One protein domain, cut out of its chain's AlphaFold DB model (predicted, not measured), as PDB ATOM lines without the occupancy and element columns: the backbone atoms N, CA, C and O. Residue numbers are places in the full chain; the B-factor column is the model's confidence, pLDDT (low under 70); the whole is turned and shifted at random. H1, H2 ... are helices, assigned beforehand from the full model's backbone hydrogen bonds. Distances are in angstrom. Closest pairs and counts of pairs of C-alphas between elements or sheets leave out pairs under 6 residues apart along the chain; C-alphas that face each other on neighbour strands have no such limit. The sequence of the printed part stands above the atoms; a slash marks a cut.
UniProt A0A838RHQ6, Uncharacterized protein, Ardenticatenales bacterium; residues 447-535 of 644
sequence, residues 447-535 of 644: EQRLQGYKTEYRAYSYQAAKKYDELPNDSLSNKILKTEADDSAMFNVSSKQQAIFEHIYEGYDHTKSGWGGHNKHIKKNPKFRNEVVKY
ATOM      1  N   GLU A 447      31.741 -25.309 -34.756       84.25
ATOM      2  CA  GLU A 447      31.305 -26.458 -33.970       84.25
ATOM      3  C   GLU A 447      32.496 -27.170 -33.327       84.25
ATOM      4  O   GLU A 447      32.451 -27.466 -32.136       84.25
ATOM      5  N   GLN A 448      33.582 -27.378 -34.076       83.88
ATOM      6  CA  GLN A 448      34.801 -28.000 -33.557       83.88
ATOM      7  C   GLN A 448      35.471 -27.132 -32.486       83.88
ATOM      8  O   GLN A 448      35.861 -27.641 -31.438       83.88
ATOM      9  N   ARG A 449      35.556 -25.809 -32.696       87.06
ATOM     10  CA  ARG A 449      36.109 -24.893 -31.681       87.06
ATOM     11  C   ARG A 449      35.250 -24.880 -30.428       87.06
ATOM     12  O   ARG A 449      35.783 -24.899 -29.321       87.06
ATOM     13  N   LEU A 450      33.927 -24.798 -30.598       90.00
ATOM     14  CA  LEU A 450      32.996 -24.742 -29.474       90.00
ATOM     15  C   LEU A 450      33.059 -26.046 -28.696       90.00
ATOM     16  O   LEU A 450      33.065 -26.015 -27.469       90.00
ATOM     17  N   GLN A 451      33.154 -27.173 -29.397       86.62
ATOM     18  CA  GLN A 451      33.288 -28.445 -28.725       86.62
ATOM     19  C   GLN A 451      34.624 -28.551 -27.993       86.62
ATOM     20  O   GLN A 451      34.614 -28.934 -26.830       86.62
ATOM     21  N   GLY A 452      35.741 -28.118 -28.588       87.69
ATOM     22  CA  GLY A 452      37.023 -28.007 -27.878       87.69
ATOM     23  C   GLY A 452      36.906 -27.184 -26.590       87.69
ATOM     24  O   GLY A 452      37.342 -27.626 -25.535       87.69
ATOM     25  N   TYR A 453      36.201 -26.049 -26.622       92.38
ATOM     26  CA  TYR A 453      35.951 -25.273 -25.405       92.38
ATOM     27  C   TYR A 453      35.133 -26.052 -24.367       92.38
ATOM     28  O   TYR A 453      35.516 -26.122 -23.201       92.38
ATOM     29  N   LYS A 454      33.988 -26.624 -24.769       91.81
ATOM     30  CA  LYS A 454      33.092 -27.336 -23.846       91.81
ATOM     31  C   LYS A 454      33.792 -28.529 -23.190       91.81
ATOM     32  O   LYS A 454      33.587 -28.782 -22.011       91.81
ATOM     33  N   THR A 455      34.627 -29.214 -23.958       89.06
ATOM     34  CA  THR A 455      35.501 -30.314 -23.540       89.06
ATOM     35  C   THR A 455      36.392 -29.920 -22.373       89.06
ATOM     36  O   THR A 455      36.269 -30.459 -21.274       89.06
ATOM     37  N   GLU A 456      37.225 -28.904 -22.587       91.19
ATOM     38  CA  GLU A 456      38.123 -28.404 -21.554       91.19
ATOM     39  C   GLU A 456      37.327 -27.874 -20.359       91.19
ATOM     40  O   GLU A 456      37.651 -28.150 -19.205       91.19
ATOM     41  N   TYR A 457      36.221 -27.173 -20.623       93.38
ATOM     42  CA  TYR A 457      35.353 -26.656 -19.573       93.38
ATOM     43  C   TYR A 457      34.825 -27.768 -18.665       93.38
ATOM     44  O   TYR A 457      34.843 -27.605 -17.447       93.38
ATOM     45  N   ARG A 458      34.404 -28.911 -19.220       92.00
ATOM     46  CA  ARG A 458      33.992 -30.087 -18.438       92.00
ATOM     47  C   ARG A 458      35.132 -30.646 -17.612       92.00
ATOM     48  O   ARG A 458      34.973 -30.815 -16.403       92.00
ATOM     49  N   ALA A 459      36.274 -30.888 -18.250       90.69
ATOM     50  CA  ALA A 459      37.442 -31.453 -17.595       90.69
ATOM     51  C   ALA A 459      37.842 -30.625 -16.362       90.69
ATOM     52  O   ALA A 459      37.936 -31.195 -15.268       90.69
ATOM     53  N   TYR A 460      37.935 -29.296 -16.512       91.50
ATOM     54  CA  TYR A 460      38.235 -28.355 -15.429       91.50
ATOM     55  C   TYR A 460      37.090 -28.181 -14.425       91.50
ATOM     56  O   TYR A 460      37.340 -28.106 -13.221       91.50
ATOM     57  N   SER A 461      35.832 -28.148 -14.874       90.69
ATOM     58  CA  SER A 461      34.673 -27.977 -13.984       90.69
ATOM     59  C   SER A 461      34.527 -29.143 -13.005       90.69
ATOM     60  O   SER A 461      34.190 -28.926 -11.837       90.69
ATOM     61  N   TYR A 462      34.852 -30.357 -13.455       89.56
ATOM     62  CA  TYR A 462      34.843 -31.569 -12.639       89.56
ATOM     63  C   TYR A 462      36.169 -31.848 -11.925       89.56
ATOM     64  O   TYR A 462      36.240 -32.790 -11.135       89.56
ATOM     65  N   GLN A 463      37.254 -31.122 -12.232       80.06
ATOM     66  CA  GLN A 463      38.616 -31.412 -11.739       80.06
ATOM     67  C   GLN A 463      38.721 -31.404 -10.217       80.06
ATOM     68  O   GLN A 463      39.693 -31.922  -9.675       80.06
ATOM     69  N   ALA A 464      37.726 -30.818  -9.549       64.31
ATOM     70  CA  ALA A 464      37.686 -30.587  -8.116       64.31
ATOM     71  C   ALA A 464      38.959 -29.916  -7.579       64.31
ATOM     72  O   ALA A 464      39.317 -30.031  -6.406       64.31
ATOM     73  N   ALA A 465      39.685 -29.209  -8.456       65.88
ATOM     74  CA  ALA A 465      40.829 -28.428  -8.045       65.88
ATOM     75  C   ALA A 465      40.305 -27.360  -7.087       65.88
ATOM     76  O   ALA A 465      39.384 -26.615  -7.436       65.88
ATOM     77  N   LYS A 466      40.912 -27.265  -5.897       68.19
ATOM     78  CA  LYS A 466      40.551 -26.271  -4.868       68.19
ATOM     79  C   LYS A 466      40.336 -24.876  -5.463       68.19
ATOM     80  O   LYS A 466      39.387 -24.188  -5.112       68.19
ATOM     81  N   LYS A 467      41.163 -24.520  -6.454       78.94
ATOM     82  CA  LYS A 467      41.095 -23.261  -7.207       78.94
ATOM     83  C   LYS A 467      39.713 -22.960  -7.810       78.94
ATOM     84  O   LYS A 467      39.365 -21.788  -7.894       78.94
ATOM     85  N   TYR A 468      38.953 -23.961  -8.257       82.31
ATOM     86  CA  TYR A 468      37.656 -23.759  -8.916       82.31
ATOM     87  C   TYR A 468      36.464 -24.062  -8.012       82.31
ATOM     88  O   TYR A 468      35.447 -23.383  -8.125       82.31
ATOM     89  N   ASP A 469      36.577 -25.043  -7.119       77.56
ATOM     90  CA  ASP A 469      35.469 -25.440  -6.242       77.56
ATOM     91  C   ASP A 469      35.227 -24.461  -5.092       77.56
ATOM     92  O   ASP A 469      34.103 -24.336  -4.611       77.56
ATOM     93  N   GLU A 470      36.255 -23.714  -4.687       81.94
ATOM     94  CA  GLU A 470      36.116 -22.628  -3.713       81.94
ATOM     95  C   GLU A 470      35.455 -21.376  -4.321       81.94
ATOM     96  O   GLU A 470      35.074 -20.455  -3.594       81.94
ATOM     97  N   LEU A 471      35.298 -21.318  -5.650       80.38
ATOM     98  CA  LEU A 471      34.666 -20.187  -6.321       80.38
ATOM     99  C   LEU A 471      33.140 -20.363  -6.341       80.38
ATOM    100  O   LEU A 471      32.643 -21.372  -6.843       80.38
ATOM    101  N   PRO A 472      32.365 -19.368  -5.871       75.00
ATOM    102  CA  PRO A 472      30.913 -19.466  -5.851       75.00
ATOM    103  C   PRO A 472      30.360 -19.604  -7.273       75.00
ATOM    104  O   PRO A 472      30.665 -18.793  -8.160       75.00
ATOM    105  N   ASN A 473      29.512 -20.614  -7.472       72.25
ATOM    106  CA  ASN A 473      28.831 -20.847  -8.745       72.25
ATOM    107  C   ASN A 473      27.584 -19.948  -8.907       72.25
ATOM    108  O   ASN A 473      27.184 -19.620 -10.020       72.25
ATOM    109  N   ASP A 474      27.028 -19.481  -7.787       64.38
ATOM    110  CA  ASP A 474      25.678 -18.899  -7.721       64.38
ATOM    111  C   ASP A 474      25.690 -17.366  -7.846       64.38
ATOM    112  O   ASP A 474      24.686 -16.716  -8.137       64.38
ATOM    113  N   SER A 475      26.863 -16.764  -7.647       59.50
ATOM    114  CA  SER A 475      27.084 -15.333  -7.804       59.50
ATOM    115  C   SER A 475      27.340 -15.031  -9.281       59.50
ATOM    116  O   SER A 475      28.495 -14.951  -9.713       59.50
ATOM    117  N   LEU A 476      26.266 -14.807 -10.046       58.16
ATOM    118  CA  LEU A 476      26.338 -14.043 -11.293       58.16
ATOM    119  C   LEU A 476      26.768 -12.616 -10.944       58.16
ATOM    120  O   LEU A 476      25.961 -11.708 -10.779       58.16
ATOM    121  N   SER A 477      28.067 -12.418 -10.773       54.03
ATOM    122  CA  SER A 477      28.626 -11.081 -10.762       54.03
ATOM    123  C   SER A 477      28.519 -10.537 -12.184       54.03
ATOM    124  O   SER A 477      28.776 -11.281 -13.130       54.03
ATOM    125  N   ASN A 478      28.196  -9.251 -12.347       52.06
ATOM    126  CA  ASN A 478      28.335  -8.518 -13.614       52.06
ATOM    127  C   ASN A 478      29.829  -8.389 -14.001       52.06
ATOM    128  O   ASN A 478      30.344  -7.292 -14.219       52.06
ATOM    129  N   LYS A 479      30.573  -9.496 -13.986       54.22
ATOM    130  CA  LYS A 479      31.969  -9.565 -14.376       54.22
ATOM    131  C   LYS A 479      31.998  -9.748 -15.879       54.22
ATOM    132  O   LYS A 479      31.504 -10.725 -16.422       54.22
ATOM    133  N   ILE A 480      32.586  -8.764 -16.538       58.03
ATOM    134  CA  ILE A 480      32.929  -8.837 -17.950       58.03
ATOM    135  C   ILE A 480      33.911 -10.008 -18.099       58.03
ATOM    136  O   ILE A 480      34.898 -10.053 -17.362       58.03
ATOM    137  N   LEU A 481      33.668 -10.927 -19.042       58.84
ATOM    138  CA  LEU A 481      34.723 -11.808 -19.556       58.84
ATOM    139  C   LEU A 481      35.741 -10.904 -20.263       58.84
ATOM    140  O   LEU A 481      35.639 -10.643 -21.463       58.84
ATOM    141  N   LYS A 482      36.645 -10.307 -19.479       55.59
ATOM    142  CA  LYS A 482      37.622  -9.337 -19.959       55.59
ATOM    143  C   LYS A 482      38.713 -10.094 -20.691       55.59
ATOM    144  O   LYS A 482      39.663 -10.570 -20.089       55.59
ATOM    145  N   THR A 483      38.593 -10.163 -22.005       55.50
ATOM    146  CA  THR A 483      39.767 -10.317 -22.865       55.50
ATOM    147  C   THR A 483      40.188  -8.919 -23.302       55.50
ATOM    148  O   THR A 483      39.309  -8.116 -23.603       55.50
ATOM    149  N   GLU A 484      41.490  -8.627 -23.381       52.28
ATOM    150  CA  GLU A 484      42.062  -7.305 -23.733       52.28
ATOM    151  C   GLU A 484      41.507  -6.665 -25.031       52.28
ATOM    152  O   GLU A 484      41.782  -5.508 -25.334       52.28
ATOM    153  N   ALA A 485      40.725  -7.413 -25.814       53.66
ATOM    154  CA  ALA A 485      40.185  -7.033 -27.108       53.66
ATOM    155  C   ALA A 485      38.754  -6.443 -27.099       53.66
ATOM    156  O   ALA A 485      38.244  -6.179 -28.192       53.66
ATOM    157  N   ASP A 486      38.064  -6.263 -25.957       54.25
ATOM    158  CA  ASP A 486      36.667  -5.785 -26.001       54.25
ATOM    159  C   ASP A 486      36.083  -5.121 -24.735       54.25
ATOM    160  O   ASP A 486      36.055  -5.729 -23.668       54.25
ATOM    161  N   ASP A 487      35.494  -3.926 -24.898       52.84
ATOM    162  CA  ASP A 487      34.885  -3.112 -23.825       52.84
ATOM    163  C   ASP A 487      33.335  -3.155 -23.770       52.84
ATOM    164  O   ASP A 487      32.745  -2.518 -22.900       52.84
ATOM    165  N   SER A 488      32.625  -3.864 -24.667       51.38
ATOM    166  CA  SER A 488      31.174  -3.613 -24.855       51.38
ATOM    167  C   SER A 488      30.186  -4.763 -24.619       51.38
ATOM    168  O   SER A 488      28.983  -4.501 -24.592       51.38
ATOM    169  N   ALA A 489      30.619  -6.008 -24.396       59.28
ATOM    170  CA  ALA A 489      29.697  -7.113 -24.105       59.28
ATOM    171  C   ALA A 489      29.820  -7.562 -22.642       59.28
ATOM    172  O   ALA A 489      30.712  -8.329 -22.281       59.28
ATOM    173  N   MET A 490      28.914  -7.079 -21.787       61.22
ATOM    174  CA  MET A 490      28.773  -7.596 -20.425       61.22
ATOM    175  C   MET A 490      28.055  -8.946 -20.483       61.22
ATOM    176  O   MET A 490      26.860  -9.012 -20.758       61.22
ATOM    177  N   PHE A 491      28.790 -10.026 -20.236       73.38
ATOM    178  CA  PHE A 491      28.208 -11.351 -20.052       73.38
ATOM    179  C   PHE A 491      28.082 -11.643 -18.560       73.38
ATOM    180  O   PHE A 491      29.034 -11.458 -17.812       73.38
ATOM    181  N   ASN A 492      26.922 -12.125 -18.122       79.69
ATOM    182  CA  ASN A 492      26.739 -12.558 -16.738       79.69
ATOM    183  C   ASN A 492      27.251 -13.991 -16.597       79.69
ATOM    184  O   ASN A 492      26.531 -14.915 -16.969       79.69
ATOM    185  N   VAL A 493      28.467 -14.178 -16.085       84.06
ATOM    186  CA  VAL A 493      29.077 -15.496 -15.826       84.06
ATOM    187  C   VAL A 493      29.377 -15.673 -14.337       84.06
ATOM    188  O   VAL A 493      29.568 -14.693 -13.613       84.06
ATOM    189  N   SER A 494      29.399 -16.921 -13.858       86.25
ATOM    190  CA  SER A 494      29.821 -17.209 -12.481       86.25
ATOM    191  C   SER A 494      31.333 -17.021 -12.324       86.25
ATOM    192  O   SER A 494      32.083 -17.049 -13.304       86.25
ATOM    193  N   SER A 495      31.814 -16.855 -11.086       86.50
ATOM    194  CA  SER A 495      33.262 -16.734 -10.844       86.50
ATOM    195  C   SER A 495      34.012 -18.017 -11.222       86.50
ATOM    196  O   SER A 495      35.110 -17.930 -11.768       86.50
ATOM    197  N   LYS A 496      33.395 -19.191 -11.011       89.12
ATOM    198  CA  LYS A 496      33.929 -20.481 -11.475       89.12
ATOM    199  C   LYS A 496      34.041 -20.519 -13.002       89.12
ATOM    200  O   LYS A 496      35.111 -20.819 -13.523       89.12
ATOM    201  N   GLN A 497      32.977 -20.149 -13.723       90.00
ATOM    202  CA  GLN A 497      32.989 -20.148 -15.190       90.00
ATOM    203  C   GLN A 497      34.047 -19.200 -15.759       90.00
ATOM    204  O   GLN A 497      34.744 -19.576 -16.698       90.00
ATOM    205  N   GLN A 498      34.193 -18.003 -15.185       88.81
ATOM    206  CA  GLN A 498      35.213 -17.048 -15.613       88.81
ATOM    207  C   GLN A 498      36.630 -17.601 -15.429       88.81
ATOM    208  O   GLN A 498      37.409 -17.574 -16.376       88.81
ATOM    209  N   ALA A 499      36.955 -18.135 -14.249       89.31
ATOM    210  CA  ALA A 499      38.296 -18.646 -13.965       89.31
ATOM    211  C   ALA A 499      38.674 -19.839 -14.862       89.31
ATOM    212  O   ALA A 499      39.829 -19.972 -15.267       89.31
ATOM    213  N   ILE A 500      37.705 -20.703 -15.180       92.31
ATOM    214  CA  ILE A 500      37.905 -21.802 -16.131       92.31
ATOM    215  C   ILE A 500      38.074 -21.245 -17.549       92.31
ATOM    216  O   ILE A 500      38.989 -21.650 -18.257       92.31
ATOM    217  N   PHE A 501      37.232 -20.293 -17.966       92.00
ATOM    218  CA  PHE A 501      37.341 -19.675 -19.288       92.00
ATOM    219  C   PHE A 501      38.700 -19.004 -19.502       92.00
ATOM    220  O   PHE A 501      39.302 -19.227 -20.543       92.00
ATOM    221  N   GLU A 502      39.190 -18.214 -18.544       90.56
ATOM    222  CA  GLU A 502      40.494 -17.540 -18.633       90.56
ATOM    223  C   GLU A 502      41.626 -18.557 -18.807       90.56
ATOM    224  O   GLU A 502      42.444 -18.421 -19.713       90.56
ATOM    225  N   HIS A 503      41.599 -19.639 -18.024       91.12
ATOM    226  CA  HIS A 503      42.570 -20.728 -18.135       91.12
ATOM    227  C   HIS A 503      42.545 -21.397 -19.520       91.12
ATOM    228  O   HIS A 503      43.586 -21.563 -20.155       91.12
ATOM    229  N   ILE A 504      41.355 -21.734 -20.028       91.94
ATOM    230  CA  ILE A 504      41.207 -22.341 -21.360       91.94
ATOM    231  C   ILE A 504      41.616 -21.347 -22.458       91.94
ATOM    232  O   ILE A 504      42.264 -21.706 -23.440       91.94
ATOM    233  N   TYR A 505      41.256 -20.076 -22.304       90.44
ATOM    234  CA  TYR A 505      41.600 -19.034 -23.259       90.44
ATOM    235  C   TYR A 505      43.112 -18.822 -23.339       90.44
ATOM    236  O   TYR A 505      43.620 -18.585 -24.426       90.44
ATOM    237  N   GLU A 506      43.854 -18.925 -22.238       88.00
ATOM    238  CA  GLU A 506      45.315 -18.799 -22.239       88.00
ATOM    239  C   GLU A 506      46.011 -20.027 -22.841       88.00
ATOM    240  O   GLU A 506      46.967 -19.874 -23.610       88.00
ATOM    241  N   GLY A 507      45.512 -21.229 -22.541       86.31
ATOM    242  CA  GLY A 507      46.153 -22.489 -22.922       86.31
ATOM    243  C   GLY A 507      45.821 -23.011 -24.323       86.31
ATOM    244  O   GLY A 507      46.640 -23.720 -24.897       86.31
ATOM    245  N   TYR A 508      44.658 -22.668 -24.896       86.31
ATOM    246  CA  TYR A 508      44.113 -23.431 -26.027       86.31
ATOM    247  C   TYR A 508      43.730 -22.575 -27.243       86.31
ATOM    248  O   TYR A 508      42.836 -21.721 -27.204       86.31
ATOM    249  N   ASP A 509      44.351 -22.879 -28.385       85.94
ATOM    250  CA  ASP A 509      44.184 -22.124 -29.632       85.94
ATOM    251  C   ASP A 509      42.771 -22.196 -30.218       85.94
ATOM    252  O   ASP A 509      42.294 -21.223 -30.808       85.94
ATOM    253  N   HIS A 510      42.047 -23.304 -30.027       85.56
ATOM    254  CA  HIS A 510      40.662 -23.423 -30.495       85.56
ATOM    255  C   HIS A 510      39.744 -22.390 -29.810       85.56
ATOM    256  O   HIS A 510      38.872 -21.806 -30.456       85.56
ATOM    257  N   THR A 511      39.982 -22.097 -28.526       89.25
ATOM    258  CA  THR A 511      39.201 -21.117 -27.764       89.25
ATOM    259  C   THR A 511      39.631 -19.700 -28.122       89.25
ATOM    260  O   THR A 511      38.768 -18.873 -28.414       89.25
ATOM    261  N   LYS A 512      40.943 -19.427 -28.221       87.94
ATOM    262  CA  LYS A 512      41.452 -18.130 -28.707       87.94
ATOM    263  C   LYS A 512      40.886 -17.797 -30.084       87.94
ATOM    264  O   LYS A 512      40.279 -16.743 -30.274       87.94
ATOM    265  N   SER A 513      41.033 -18.706 -31.044       83.56
ATOM    266  CA  SER A 513      40.564 -18.516 -32.419       83.56
ATOM    267  C   SER A 513      39.037 -18.417 -32.507       83.56
ATOM    268  O   SER A 513      38.524 -17.624 -33.296       83.56
ATOM    269  N   GLY A 514      38.289 -19.182 -31.703       85.94
ATOM    270  CA  GLY A 514      36.826 -19.105 -31.624       85.94
ATOM    271  C   GLY A 514      36.330 -17.784 -31.032       85.94
ATOM    272  O   GLY A 514      35.383 -17.187 -31.542       85.94
ATOM    273  N   TRP A 515      37.007 -17.283 -30.000       87.62
ATOM    274  CA  TRP A 515      36.648 -16.046 -29.307       87.62
ATOM    275  C   TRP A 515      36.961 -14.776 -30.118       87.62
ATOM    276  O   TRP A 515      36.302 -13.744 -29.937       87.62
ATOM    277  N   GLY A 516      37.930 -14.852 -31.038       77.38
ATOM    278  CA  GLY A 516      38.392 -13.744 -31.888       77.38
ATOM    279  C   GLY A 516      39.799 -13.233 -31.544       77.38
ATOM    280  O   GLY A 516      40.062 -12.041 -31.669       77.38
ATOM    281  N   GLY A 517      40.674 -14.114 -31.055       61.97
ATOM    282  CA  GLY A 517      42.021 -13.800 -30.579       61.97
ATOM    283  C   GLY A 517      42.938 -13.170 -31.635       61.97
ATOM    284  O   GLY A 517      42.929 -13.570 -32.797       61.97
ATOM    285  N   HIS A 518      43.725 -12.185 -31.175       51.44
ATOM    286  CA  HIS A 518      44.843 -11.412 -31.763       51.44
ATOM    287  C   HIS A 518      44.722 -10.804 -33.165       51.44
ATOM    288  O   HIS A 518      45.340  -9.770 -33.431       51.44
ATOM    289  N   ASN A 519      43.943 -11.378 -34.067       52.88
ATOM    290  CA  ASN A 519      43.831 -10.875 -35.417       52.88
ATOM    291  C   ASN A 519      42.688  -9.860 -35.472       52.88
ATOM    292  O   ASN A 519      41.522 -10.233 -35.571       52.88
ATOM    293  N   LYS A 520      43.023  -8.561 -35.431       56.69
ATOM    294  CA  LYS A 520      42.062  -7.439 -35.541       56.69
ATOM    295  C   LYS A 520      41.137  -7.546 -36.767       56.69
ATOM    296  O   LYS A 520      40.119  -6.862 -36.828       56.69
ATOM    297  N   HIS A 521      41.495  -8.387 -37.738       51.44
ATOM    298  CA  HIS A 521      40.753  -8.642 -38.967       51.44
ATOM    299  C   HIS A 521      39.742  -9.795 -38.874       51.44
ATOM    300  O   HIS A 521      38.822  -9.845 -39.692       51.44
ATOM    301  N   ILE A 522      39.850 -10.698 -37.890       57.12
ATOM    302  CA  ILE A 522      38.810 -11.700 -37.645       57.12
ATOM    303  C   ILE A 522      37.683 -10.979 -36.914       57.12
ATOM    304  O   ILE A 522      37.775 -10.678 -35.722       57.12
ATOM    305  N   LYS A 523      36.614 -10.658 -37.654       59.09
ATOM    306  CA  LYS A 523      35.371 -10.163 -37.058       59.09
ATOM    307  C   LYS A 523      35.007 -11.098 -35.908       59.09
ATOM    308  O   LYS A 523      34.989 -12.316 -36.085       59.09
ATOM    309  N   LYS A 524      34.746 -10.511 -34.738       68.19
ATOM    310  CA  LYS A 524      34.257 -11.202 -33.538       68.19
ATOM    311  C   LYS A 524      33.243 -12.265 -33.954       68.19
ATOM    312  O   LYS A 524      32.384 -11.971 -34.782       68.19
ATOM    313  N   ASN A 525      33.325 -13.465 -33.384       79.25
ATOM    314  CA  ASN A 525      32.333 -14.511 -33.612       79.25
ATOM    315  C   ASN A 525      31.280 -14.453 -32.488       79.25
ATOM    316  O   ASN A 525      31.448 -15.114 -31.459       79.25
ATOM    317  N   PRO A 526      30.210 -13.640 -32.621       83.00
ATOM    318  CA  PRO A 526      29.215 -13.483 -31.563       83.00
ATOM    319  C   PRO A 526      28.513 -14.804 -31.240       83.00
ATOM    320  O   PRO A 526      28.179 -15.036 -30.082       83.00
ATOM    321  N   LYS A 527      28.351 -15.697 -32.230       86.69
ATOM    322  CA  LYS A 527      27.778 -17.033 -32.023       86.69
ATOM    323  C   LYS A 527      28.624 -17.818 -31.014       86.69
ATOM    324  O   LYS A 527      28.070 -18.364 -30.069       86.69
ATOM    325  N   PHE A 528      29.954 -17.813 -31.157       89.00
ATOM    326  CA  PHE A 528      30.852 -18.587 -30.280       89.00
ATOM    327  C   PHE A 528      30.808 -18.074 -28.853       89.00
ATOM    328  O   PHE A 528      30.587 -18.843 -27.924       89.00
ATOM    329  N   ARG A 529      30.925 -16.755 -28.688       88.62
ATOM    330  CA  ARG A 529      30.874 -16.117 -27.368       88.62
ATOM    331  C   ARG A 529      29.554 -16.392 -26.653       88.62
ATOM    332  O   ARG A 529      29.559 -16.723 -25.472       88.62
ATOM    333  N   ASN A 530      28.440 -16.305 -27.380       88.06
ATOM    334  CA  ASN A 530      27.121 -16.595 -26.828       88.06
ATOM    335  C   ASN A 530      27.011 -18.050 -26.357       88.06
ATOM    336  O   ASN A 530      26.495 -18.284 -25.269       88.06
ATOM    337  N   GLU A 531      27.508 -19.015 -27.132       91.88
ATOM    338  CA  GLU A 531      27.458 -20.428 -26.740       91.88
ATOM    339  C   GLU A 531      28.389 -20.756 -25.565       91.88
ATOM    340  O   GLU A 531      27.970 -21.455 -24.645       91.88
ATOM    341  N   VAL A 532      29.596 -20.182 -25.517       91.81
ATOM    342  CA  VAL A 532      30.497 -20.286 -24.352       91.81
ATOM    343  C   VAL A 532      29.805 -19.779 -23.082       91.81
ATOM    344  O   VAL A 532      29.806 -20.449 -22.054       91.81
ATOM    345  N   VAL A 533      29.149 -18.617 -23.151       89.44
ATOM    346  CA  VAL A 533      28.471 -18.002 -21.996       89.44
ATOM    347  C   VAL A 533      27.243 -18.800 -21.549       89.44
ATOM    348  O   VAL A 533      26.934 -18.830 -20.351       89.44
ATOM    349  N   LYS A 534      26.534 -19.438 -22.487       91.06
ATOM    350  CA  LYS A 534      25.408 -20.337 -22.189       91.06
ATOM    351  C   LYS A 534      25.868 -21.657 -21.568       91.06
ATOM    352  O   LYS A 534      25.128 -22.221 -20.767       91.06
ATOM    353  N   TYR A 535      27.067 -22.131 -21.900       91.69
ATOM    354  CA  TYR A 535      27.598 -23.392 -21.396       91.69
ATOM    355  C   TYR A 535      28.140 -23.256 -19.966       91.69
ATOM    356  O   TYR A 535      29.322 -23.003 -19.746       91.69
TER     357      TYR A 535
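Overview. This is residues 447 to 535 of the 644 residues of an uncharacterized protein of Ardenticatenales bacterium (UniProt A0A838RHQ6). Four helices form a small, mostly crossed cluster: H1, the longest, makes one side, H5 is side by side with its first part, and H3 and H4 cross it. A long loop, residues 470 to 494, folds back over the side away from H1, while short H2 and the loop between H4 and H5 lie at opposite ends of the longest axis. The 89 printed residues hold five named helices, in order H1 to H5, and no named strand; the class is all helix. The whole is compact, with a radius of gyration of the C-alphas of 12.6 A and spans of 38 by 26 by 19 A.

Along the chain. H1, residues 447 to 461, begins at C-alpha (31.305, -26.458, -33.970) and is 20.3 A long. H2 is residues 466 to 469. H3, residues 495 to 507, is 18.6 A long. H4 is residues 509 to 515. H5, residues 526 to 534, is 12.2 A long and ends at C-alpha (25.408, -20.337, -22.189).

Arrangement. H1 touches H3 at a steep tilt of 58 degrees, opposite ways; C-alphas 457 and 500 are closest, at 6.5 A. With residues 449 to 453 alone H1 touches H4, about perpendicular at 74 degrees, closest at C-alphas 449 and 510, 4.9 A. With residues 450 to 454 alone it touches H5 at a shallow tilt of 25 degrees, the same way, closest at C-alphas 450 and 528, 6.6 A. H3 and H4 touch only at the corner. H2 touches H3, closest at C-alphas 468 and 496, 5.6 A, and is apart from H4 and H5. In H1, H3, H4 and H5 every O i to N i+4 pair is within hydrogen-bond range; H2 is too short for one.

Size, cuts and confidence. The farthest C-alphas, of Lys 466 and His 521, are 38.4 A apart. The printed part has no cut. The link from H2 to H3 is long, and in it residues 476 to 477 pair antiparallel with residues 493 to 494. Residues 464 to 466, 474 to 490 and 517 to 524 have pLDDT under 70.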